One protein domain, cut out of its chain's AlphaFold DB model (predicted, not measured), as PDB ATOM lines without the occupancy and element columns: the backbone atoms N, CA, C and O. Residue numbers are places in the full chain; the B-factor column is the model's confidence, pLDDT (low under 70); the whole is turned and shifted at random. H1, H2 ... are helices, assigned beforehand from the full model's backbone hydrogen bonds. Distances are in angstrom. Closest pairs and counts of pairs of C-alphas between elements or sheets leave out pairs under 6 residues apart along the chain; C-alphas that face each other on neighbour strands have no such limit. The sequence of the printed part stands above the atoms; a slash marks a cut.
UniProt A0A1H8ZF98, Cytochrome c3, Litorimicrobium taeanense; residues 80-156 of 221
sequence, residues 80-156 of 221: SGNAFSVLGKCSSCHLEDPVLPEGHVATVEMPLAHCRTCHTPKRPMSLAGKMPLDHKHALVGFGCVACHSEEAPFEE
ATOM      1  N   SER A  80      25.564  36.611  10.495       52.72
ATOM      2  CA  SER A  80      25.063  37.158  11.772       52.72
ATOM      3  C   SER A  80      23.602  37.638  11.741       52.72
ATOM      4  O   SER A  80      23.174  38.347  12.648       52.72
ATOM      5  N   GLY A  81      22.864  37.351  10.664       56.94
ATOM      6  CA  GLY A  81      21.454  37.694  10.492       56.94
ATOM      7  C   GLY A  81      21.135  39.192  10.464       56.94
ATOM      8  O   GLY A  81      19.963  39.559  10.431       56.94
ATOM      9  N   ASN A  82      22.139  40.073  10.479       59.62
ATOM     10  CA  ASN A  82      21.937  41.516  10.406       59.62
ATOM     11  C   ASN A  82      21.984  41.991   8.948       59.62
ATOM     12  O   ASN A  82      22.633  41.385   8.103       59.62
ATOM     13  N   ALA A  83      21.290  43.085   8.636       59.66
ATOM     14  CA  ALA A  83      21.205  43.551   7.255       59.66
ATOM     15  C   ALA A  83      22.586  43.836   6.656       59.66
ATOM     16  O   ALA A  83      22.828  43.527   5.500       59.66
ATOM     17  N   PHE A  84      23.519  44.360   7.453       58.25
ATOM     18  CA  PHE A  84      24.868  44.691   6.997       58.25
ATOM     19  C   PHE A  84      25.696  43.459   6.600       58.25
ATOM     20  O   PHE A  84      26.480  43.541   5.661       58.25
ATOM     21  N   SER A  85      25.508  42.310   7.256       54.41
ATOM     22  CA  SER A  85      26.177  41.056   6.892       54.41
ATOM     23  C   SER A  85      25.584  40.393   5.649       54.41
ATOM     24  O   SER A  85      26.256  39.566   5.038       54.41
ATOM     25  N   VAL A  86      24.379  40.803   5.242       55.81
ATOM     26  CA  VAL A  86      23.711  40.393   3.993       55.81
ATOM     27  C   VAL A  86      23.940  41.417   2.864       55.81
ATOM     28  O   VAL A  86      23.862  41.096   1.678       55.81
ATOM     29  N   LEU A  87      24.246  42.670   3.202       58.19
ATOM     30  CA  LEU A  87      24.332  43.774   2.251       58.19
ATOM     31  C   LEU A  87      25.639  43.753   1.445       58.19
ATOM     32  O   LEU A  87      26.742  43.891   1.967       58.19
ATOM     33  N   GLY A  88      25.485  43.705   0.120       57.06
ATOM     34  CA  GLY A  88      26.475  44.230  -0.823       57.06
ATOM     35  C   GLY A  88      27.385  43.212  -1.501       57.06
ATOM     36  O   GLY A  88      28.225  43.609  -2.304       57.06
ATOM     37  N   LYS A  89      27.229  41.913  -1.253       64.00
ATOM     38  CA  LYS A  89      27.927  40.886  -2.034       64.00
ATOM     39  C   LYS A  89      26.926  39.848  -2.487       64.00
ATOM     40  O   LYS A  89      26.738  38.859  -1.808       64.00
ATOM     41  N   CYS A  90      26.326  40.034  -3.663       70.25
ATOM     42  CA  CYS A  90      25.500  38.994  -4.294       70.25
ATOM     43  C   CYS A  90      26.239  37.641  -4.309       70.25
ATOM     44  O   CYS A  90      25.640  36.598  -4.087       70.25
ATOM     45  N   SER A  91      27.565  37.678  -4.465       66.81
ATOM     46  CA  SER A  91      28.455  36.517  -4.400       66.81
ATOM     47  C   SER A  91      28.477  35.780  -3.054       66.81
ATOM     48  O   SER A  91      28.999  34.675  -3.013       66.81
ATOM     49  N   SER A  92      27.969  36.345  -1.951       66.62
ATOM     50  CA  SER A  92      27.877  35.614  -0.678       66.62
ATOM     51  C   SER A  92      26.850  34.488  -0.742       66.62
ATOM     52  O   SER A  92      27.046  33.472  -0.092       66.62
ATOM     53  N   CYS A  93      25.795  34.654  -1.544       71.06
ATOM     54  CA  CYS A  93      24.756  33.641  -1.743       71.06
ATOM     55  C   CYS A  93      24.807  33.024  -3.148       71.06
ATOM     56  O   CYS A  93      24.390  31.889  -3.341       71.06
ATOM     57  N   HIS A  94      25.325  33.761  -4.130       76.12
ATOM     58  CA  HIS A  94      25.364  33.345  -5.532       76.12
ATOM     59  C   HIS A  94      26.744  32.893  -6.008       76.12
ATOM     60  O   HIS A  94      26.891  32.653  -7.195       76.12
ATOM     61  N   LEU A  95      27.735  32.778  -5.111       72.19
ATOM     62  CA  LEU A  95      29.088  32.253  -5.358       72.19
ATOM     63  C   LEU A  95      29.619  32.546  -6.779       72.19
ATOM     64  O   LEU A  95      30.120  33.645  -7.026       72.19
ATOM     65  N   GLU A  96      29.502  31.573  -7.690       67.62
ATOM     66  CA  GLU A  96      30.010  31.604  -9.069       67.62
ATOM     67  C   GLU A  96      28.931  31.868 -10.134       67.62
ATOM     68  O   GLU A  96      29.271  32.096 -11.295       67.62
ATOM     69  N   ASP A  97      27.650  31.874  -9.762       70.19
ATOM     70  CA  ASP A  97      26.534  32.079 -10.679       70.19
ATOM     71  C   ASP A  97      26.309  33.583 -10.917       70.19
ATOM     72  O   ASP A  97      25.893  34.317 -10.008       70.19
ATOM     73  N   PRO A  98      26.553  34.094 -12.138       71.88
ATOM     74  CA  PRO A  98      26.264  35.482 -12.455       71.88
ATOM     75  C   PRO A  98      24.746  35.696 -12.478       71.88
ATOM     76  O   PRO A  98      24.070  35.418 -13.464       71.88
ATOM     77  N   VAL A  99      24.208  36.231 -11.384       79.50
ATOM     78  CA  VAL A  99      22.782  36.595 -11.272       79.50
ATOM     79  C   VAL A  99      22.435  37.937 -11.913       79.50
ATOM     80  O   VAL A  99      21.262  38.286 -12.035       79.50
ATOM     81  N   LEU A 100      23.446  38.698 -12.336       84.88
ATOM     82  CA  LEU A 100      23.276  39.962 -13.044       84.88
ATOM     83  C   LEU A 100      23.708  39.809 -14.511       84.88
ATOM     84  O   LEU A 100      24.723  39.161 -14.772       84.88
ATOM     85  N   PRO A 101      22.985  40.425 -15.468       85.69
ATOM     86  CA  PRO A 101      23.367  40.408 -16.877       85.69
ATOM     87  C   PRO A 101      24.762  40.993 -17.128       85.69
ATOM     88  O   PRO A 101      25.223  41.882 -16.408       85.69
ATOM     89  N   GLU A 102      25.403  40.551 -18.211       86.25
ATOM     90  CA  GLU A 102      26.671  41.124 -18.663       86.25
ATOM     91  C   GLU A 102      26.542  42.641 -18.894       86.25
ATOM     92  O   GLU A 102      25.574  43.123 -19.487       86.25
ATOM     93  N   GLY A 103      27.515  43.411 -18.398       85.12
ATOM     94  CA  GLY A 103      27.516  44.874 -18.495       85.12
ATOM     95  C   GLY A 103      26.643  45.594 -17.460       85.12
ATOM     96  O   GLY A 103      26.572  46.825 -17.487       85.12
ATOM     97  N   HIS A 104      26.002  44.871 -16.533       89.69
ATOM     98  CA  HIS A 104      25.334  45.493 -15.393       89.69
ATOM     99  C   HIS A 104      26.346  46.221 -14.491       89.69
ATOM    100  O   HIS A 104      27.489  45.796 -14.325       89.69
ATOM    101  N   VAL A 105      25.921  47.331 -13.885       87.88
ATOM    102  CA  VAL A 105      26.758  48.088 -12.944       87.88
ATOM    103  C   VAL A 105      27.075  47.266 -11.690       87.88
ATOM    104  O   VAL A 105      26.282  46.419 -11.274       87.88
ATOM    105  N   ALA A 106      28.213  47.536 -11.050       84.75
ATOM    106  CA  ALA A 106      28.536  46.919  -9.767       84.75
ATOM    107  C   ALA A 106      27.500  47.323  -8.702       84.75
ATOM    108  O   ALA A 106      27.196  48.503  -8.541       84.75
ATOM    109  N   THR A 107      26.969  46.340  -7.977       80.12
ATOM    110  CA  THR A 107      25.906  46.513  -6.969       80.12
ATOM    111  C   THR A 107      26.425  46.500  -5.533       80.12
ATOM    112  O   THR A 107      25.635  46.506  -4.590       80.12
ATOM    113  N   VAL A 108      27.747  46.480  -5.349       78.38
ATOM    114  CA  VAL A 108      28.369  46.445  -4.023       78.38
ATOM    115  C   VAL A 108      27.906  47.654  -3.212       78.38
ATOM    116  O   VAL A 108      28.014  48.785  -3.676       78.38
ATOM    117  N   GLU A 109      27.334  47.387  -2.035       76.94
ATOM    118  CA  GLU A 109      26.765  48.388  -1.113       76.94
ATOM    119  C   GLU A 109      25.626  49.255  -1.696       76.94
ATOM    120  O   GLU A 109      25.217  50.249  -1.096       76.94
ATOM    121  N   MET A 110      25.065  48.883  -2.851       83.81
ATOM    122  CA  MET A 110      23.979  49.626  -3.484       83.81
ATOM    123  C   MET A 110      22.637  49.328  -2.786       83.81
ATOM    124  O   MET A 110      22.176  48.189  -2.835       83.81
ATOM    125  N   PRO A 111      21.947  50.316  -2.181       85.06
ATOM    126  CA  PRO A 111      20.635  50.081  -1.585       85.06
ATOM    127  C   PRO A 111      19.550  50.011  -2.666       85.06
ATOM    128  O   PRO A 111      19.690  50.587  -3.751       85.06
ATOM    129  N   LEU A 112      18.405  49.406  -2.335       87.56
ATOM    130  CA  LEU A 112      17.296  49.181  -3.278       87.56
ATOM    131  C   LEU A 112      16.830  50.460  -3.997       87.56
ATOM    132  O   LEU A 112      16.390  50.414  -5.148       87.56
ATOM    133  N   ALA A 113      16.927  51.614  -3.328       89.88
ATOM    134  CA  ALA A 113      16.558  52.909  -3.894       89.88
ATOM    135  C   ALA A 113      17.366  53.257  -5.158       89.88
ATOM    136  O   ALA A 113      16.799  53.800  -6.106       89.88
ATOM    137  N   HIS A 114      18.654  52.897  -5.208       90.25
ATOM    138  CA  HIS A 114      19.495  53.124  -6.382       90.25
ATOM    139  C   HIS A 114      19.143  52.157  -7.516       90.25
ATOM    140  O   HIS A 114      19.037  52.594  -8.659       90.25
ATOM    141  N   CYS A 115      18.832  50.891  -7.219       88.88
ATOM    142  CA  CYS A 115      18.349  49.938  -8.228       88.88
ATOM    143  C   CYS A 115      17.076  50.464  -8.920       88.88
ATOM    144  O   CYS A 115      16.948  50.435 -10.145       88.88
ATOM    145  N   ARG A 116      16.147  51.030  -8.137       89.94
ATOM    146  CA  ARG A 116      14.866  51.576  -8.622       89.94
ATOM    147  C   ARG A 116      14.996  52.805  -9.529       89.94
ATOM    148  O   ARG A 116      14.003  53.188 -10.141       89.94
ATOM    149  N   THR A 117      16.185  53.399  -9.665       91.75
ATOM    150  CA  THR A 117      16.417  54.480 -10.641       91.75
ATOM    151  C   THR A 117      16.296  53.985 -12.086       91.75
ATOM    152  O   THR A 117      15.764  54.698 -12.936       91.75
ATOM    153  N   CYS A 118      16.702  52.738 -12.347       91.50
ATOM    154  CA  CYS A 118      16.592  52.081 -13.652       91.50
ATOM    155  C   CYS A 118      15.456  51.044 -13.676       91.50
ATOM    156  O   CYS A 118      14.696  50.962 -14.646       91.50
ATOM    157  N   HIS A 119      15.298  50.286 -12.589       91.38
ATOM    158  CA  HIS A 119      14.357  49.172 -12.470       91.38
ATOM    159  C   HIS A 119      12.980  49.608 -11.949       91.38
ATOM    160  O   HIS A 119      12.552  49.230 -10.857       91.38
ATOM    161  N   THR A 120      12.273  50.442 -12.711       88.38
ATOM    162  CA  THR A 120      10.918  50.882 -12.328       88.38
ATOM    163  C   THR A 120       9.843  49.862 -12.748       88.38
ATOM    164  O   THR A 120       9.986  49.247 -13.808       88.38
ATOM    165  N   PRO A 121       8.734  49.706 -11.991       79.62
ATOM    166  CA  PRO A 121       7.737  48.652 -12.235       79.62
ATOM    167  C   PRO A 121       7.098  48.641 -13.631       79.62
ATOM    168  O   PRO A 121       6.682  47.597 -14.113       79.62
ATOM    169  N   LYS A 122       7.017  49.803 -14.293       78.88
ATOM    170  CA  LYS A 122       6.345  49.982 -15.594       78.88
ATOM    171  C   LYS A 122       7.315  50.020 -16.784       78.88
ATOM    172  O   LYS A 122       6.971  50.544 -17.842       78.88
ATOM    173  N   ARG A 123       8.549  49.538 -16.613       82.31
ATOM    174  CA  ARG A 123       9.576  49.470 -17.666       82.31
ATOM    175  C   ARG A 123       9.947  48.009 -17.951       82.31
ATOM    176  O   ARG A 123       9.801  47.172 -17.066       82.31
ATOM    177  N   PRO A 124      10.520  47.711 -19.132       82.56
ATOM    178  CA  PRO A 124      10.984  46.361 -19.474       82.56
ATOM    179  C   PRO A 124      11.991  45.761 -18.482       82.56
ATOM    180  O   PRO A 124      12.089  44.549 -18.369       82.56
ATOM    181  N   MET A 125      12.724  46.604 -17.748       85.88
ATOM    182  CA  MET A 125      13.706  46.192 -16.739       85.88
ATOM    183  C   MET A 125      13.111  46.127 -15.321       85.88
ATOM    184  O   MET A 125      13.830  46.333 -14.350       85.88
ATOM    185  N   SER A 126      11.803  45.927 -15.156       87.56
ATOM    186  CA  SER A 126      11.206  45.779 -13.822       87.56
ATOM    187  C   SER A 126      11.792  44.571 -13.078       87.56
ATOM    188  O   SER A 126      11.979  43.509 -13.665       87.56
ATOM    189  N   LEU A 127      12.045  44.730 -11.775       84.38
ATOM    190  CA  LEU A 127      12.445  43.633 -10.881       84.38
ATOM    191  C   LEU A 127      11.243  42.926 -10.232       84.38
ATOM    192  O   LEU A 127      11.436  42.066  -9.372       84.38
ATOM    193  N   ALA A 128      10.014  43.309 -10.594       81.81
ATOM    194  CA  ALA A 128       8.812  42.704 -10.031       81.81
ATOM    195  C   ALA A 128       8.756  41.207 -10.363       81.81
ATOM    196  O   ALA A 128       8.898  40.840 -11.531       81.81
ATOM    197  N   GLY A 129       8.642  40.359  -9.338       79.88
ATOM    198  CA  GLY A 129       8.695  38.899  -9.486       79.88
ATOM    199  C   GLY A 129      10.013  38.337 -10.049       79.88
ATOM    200  O   GLY A 129      10.053  37.191 -10.471       79.88
ATOM    201  N   LYS A 130      11.100  39.122 -10.118       80.19
ATOM    202  CA  LYS A 130      12.410  38.671 -10.649       80.19
ATOM    203  C   LYS A 130      13.459  38.401  -9.581       80.19
ATOM    204  O   LYS A 130      14.564  37.981  -9.902       80.19
ATOM    205  N   MET A 131      13.134  38.687  -8.328       81.88
ATOM    206  CA  MET A 131      14.035  38.539  -7.197       81.88
ATOM    207  C   MET A 131      13.203  38.214  -5.954       81.88
ATOM    208  O   MET A 131      12.207  38.922  -5.736       81.88
ATOM    209  N   PRO A 132      13.597  37.206  -5.154       85.00
ATOM    210  CA  PRO A 132      12.899  36.872  -3.917       85.00
ATOM    211  C   PRO A 132      12.815  38.073  -2.959       85.00
ATOM    212  O   PRO A 132      13.594  39.035  -3.041       85.00
ATOM    213  N   LEU A 133      11.791  38.088  -2.104       89.88
ATOM    214  CA  LEU A 133      11.470  39.273  -1.302       89.88
ATOM    215  C   LEU A 133      12.471  39.523  -0.161       89.88
ATOM    216  O   LEU A 133      12.606  40.675   0.267       89.88
ATOM    217  N   ASP A 134      13.228  38.516   0.273       86.38
ATOM    218  CA  ASP A 134      14.366  38.644   1.198       86.38
ATOM    219  C   ASP A 134      15.400  39.651   0.721       86.38
ATOM    220  O   ASP A 134      15.804  40.523   1.488       86.38
ATOM    221  N   HIS A 135      15.747  39.630  -0.561       84.81
ATOM    222  CA  HIS A 135      16.700  40.555  -1.143       84.81
ATOM    223  C   HIS A 135      16.177  41.983  -1.037       84.81
ATOM    224  O   HIS A 135      16.931  42.898  -0.717       84.81
ATOM    225  N   LYS A 136      14.878  42.205  -1.275       88.62
ATOM    226  CA  LYS A 136      14.292  43.550  -1.170       88.62
ATOM    227  C   LYS A 136      14.342  44.056   0.263       88.62
ATOM    228  O   LYS A 136      14.704  45.213   0.453       88.62
ATOM    229  N   HIS A 137      14.018  43.210   1.240       90.50
ATOM    230  CA  HIS A 137      14.088  43.550   2.662       90.50
ATOM    231  C   HIS A 137      15.533  43.809   3.115       90.50
ATOM    232  O   HIS A 137      15.804  44.845   3.728       90.50
ATOM    233  N   ALA A 138      16.480  42.959   2.713       85.88
ATOM    234  CA  ALA A 138      17.902  43.141   2.982       85.88
ATOM    235  C   ALA A 138      18.432  44.453   2.388       85.88
ATOM    236  O   ALA A 138      19.039  45.252   3.098       85.88
ATOM    237  N   LEU A 139      18.118  44.737   1.119       85.62
ATOM    238  CA  LEU A 139      18.545  45.942   0.396       85.62
ATOM    239  C   LEU A 139      17.917  47.248   0.917       85.62
ATOM    240  O   LEU A 139      18.351  48.331   0.509       85.62
ATOM    241  N   VAL A 140      16.904  47.172   1.789       88.06
ATOM    242  CA  VAL A 140      16.367  48.328   2.532       88.06
ATOM    243  C   VAL A 140      16.773  48.340   4.010       88.06
ATOM    244  O   VAL A 140      16.391  49.267   4.720       88.06
ATOM    245  N   GLY A 141      17.578  47.373   4.463       86.81
ATOM    246  CA  GLY A 141      18.186  47.376   5.794       86.81
ATOM    247  C   GLY A 141      17.585  46.406   6.816       86.81
ATOM    248  O   GLY A 141      17.888  46.547   7.999       86.81
ATOM    249  N   PHE A 142      16.784  45.418   6.405       87.25
ATOM    250  CA  PHE A 142      16.258  44.373   7.295       87.25
ATOM    251  C   PHE A 142      16.967  43.034   7.063       87.25
ATOM    252  O   PHE A 142      16.905  42.476   5.974       87.25
ATOM    253  N   GLY A 143      17.656  42.529   8.089       84.75
ATOM    254  CA  GLY A 143      18.296  41.210   8.064       84.75
ATOM    255  C   GLY A 143      17.368  40.098   8.557       84.75
ATOM    256  O   GLY A 143      16.226  40.356   8.926       84.75
ATOM    257  N   CYS A 144      17.880  38.871   8.624       85.06
ATOM    258  CA  CYS A 144      17.150  37.675   9.058       85.06
ATOM    259  C   CYS A 144      16.430  37.859  10.406       85.06
ATOM    260  O   CYS A 144      15.275  37.460  10.542       85.06
ATOM    261  N   VAL A 145      17.072  38.530  11.372       86.69
ATOM    262  CA  VAL A 145      16.513  38.753  12.724       86.69
ATOM    263  C   VAL A 145      15.339  39.737  12.756       86.69
ATOM    264  O   VAL A 145      14.693  39.907  13.785       86.69
ATOM    265  N   ALA A 146      15.051  40.415  11.640       89.50
ATOM    266  CA  ALA A 146      13.852  41.238  11.520       89.50
ATOM    267  C   ALA A 146      12.579  40.387  11.389       89.50
ATOM    268  O   ALA A 146      11.489  40.892  11.654       89.50
ATOM    269  N   CYS A 147      12.711  39.123  10.974       90.12
ATOM    270  CA  CYS A 147      11.584  38.211  10.779       90.12
ATOM    271  C   CYS A 147      11.682  36.933  11.617       90.12
ATOM    272  O   CYS A 147      10.655  36.397  12.022       90.12
ATOM    273  N   HIS A 148      12.897  36.452  11.877       89.06
ATOM    274  CA  HIS A 148      13.152  35.214  12.606       89.06
ATOM    275  C   HIS A 148      13.775  35.479  13.980       89.06
ATOM    276  O   HIS A 148      14.347  36.542  14.228       89.06
ATOM    277  N   SER A 149      13.704  34.481  14.862       82.75
ATOM    278  CA  SER A 149      14.520  34.437  16.076       82.75
ATOM    279  C   SER A 149      16.014  34.429  15.742       82.75
ATOM    280  O   SER A 149      16.425  34.047  14.649       82.75
ATOM    281  N   GLU A 150      16.842  34.833  16.705       77.06
ATOM    282  CA  GLU A 150      18.305  34.841  16.549       77.06
ATOM    283  C   GLU A 150      18.902  33.431  16.421       77.06
ATOM    284  O   GLU A 150      19.990  33.265  15.873       77.06
ATOM    285  N   GLU A 151      18.181  32.414  16.896       75.88
ATOM    286  CA  GLU A 151      18.624  31.024  16.912       75.88
ATOM    287  C   GLU A 151      17.748  30.147  16.013       75.88
ATOM    288  O   GLU A 151      16.530  30.333  15.922       75.88
ATOM    289  N   ALA A 152      18.401  29.181  15.362       72.88
ATOM    290  CA  ALA A 152      17.768  28.126  14.585       72.88
ATOM    291  C   ALA A 152      17.136  27.056  15.510       72.88
ATOM    292  O   ALA A 152      17.606  26.868  16.634       72.88
ATOM    293  N   PRO A 153      16.131  26.288  15.041       77.56
ATOM    294  CA  PRO A 153      15.576  26.274  13.685       77.56
ATOM    295  C   PRO A 153      14.710  27.502  13.384       77.56
ATOM    296  O   PRO A 153      13.969  27.976  14.238       77.56
ATOM    297  N   PHE A 154      14.795  27.997  12.150       82.75
ATOM    298  CA  PHE A 154      13.921  29.070  11.688       82.75
ATOM    299  C   PHE A 154      12.571  28.498  11.264       82.75
ATOM    300  O   PHE A 154      12.508  27.555  10.474       82.75
ATOM    301  N   GLU A 155      11.501  29.097  11.770       84.94
ATOM    302  CA  GLU A 155      10.129  28.786  11.376       84.94
ATOM    303  C   GLU A 155       9.558  29.893  10.483       84.94
ATOM    304  O   GLU A 155      10.101  31.002  10.408       84.94
ATOM    305  N   GLU A 156       8.478  29.569   9.769       87.81
ATOM    306  CA  GLU A 156       7.717  30.552   9.001       87.81
ATOM    307  C   GLU A 156       7.206  31.650   9.954       87.81
ATOM    308  O   GLU A 156       6.569  31.318  10.955       87.81
TER     309      GLU A 156
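Overview. This is residues 80 to 156 of the 221 residues of the protein "Cytochrome c3" of Litorimicrobium taeanense (UniProt A0A1H8ZF98). The model shows little regular structure: a mostly looped chain with four short helices, in which H4 makes the corner of a triangle with H1 and H3, close to each of them, and residues 92 to 97, of which 92 to 94 belong to H2, stick out. The printed part has 77 residues with H1, H2, H3 and H4 in that order and no named strand; the class is all helix, with 18 residues in named elements. It is only just compact, close to loose, with a radius of gyration of the C-alphas of 13.6 A and spans of 39 by 27 by 18 A.

Along the chain. Find C-alpha 83 at (21.205, 43.551, 7.255), where H1, residues 83 to 86, begins. H2 is residues 91 to 94 and H3 residues 112 to 115. H4, residues 133 to 138, runs 8.6 A to C-alpha 138 at (17.902, 43.141, 2.982).

Arrangement. Look at Ala 83 and Ala 138: H1 and H4 are close but not clearly touching, these closest C-alphas 5.4 A apart. H3 and H4 are likewise close but not clearly touching, at Leu 112 and Lys 136, C-alphas 6.7 A apart. H2 and H4 are apart. In H4 every O i to N i+4 pair is within hydrogen-bond range; H1, H2 and H3 are too short for one.

Size, cuts and confidence. The farthest C-alphas, of Arg 123 and Glu 151, are 40.2 A apart. The printed part has no cut; the links H2 to H3 and H3 to H4 are long. pLDDT is under 70 at residues 80 to 89, 91 to 92 and 96.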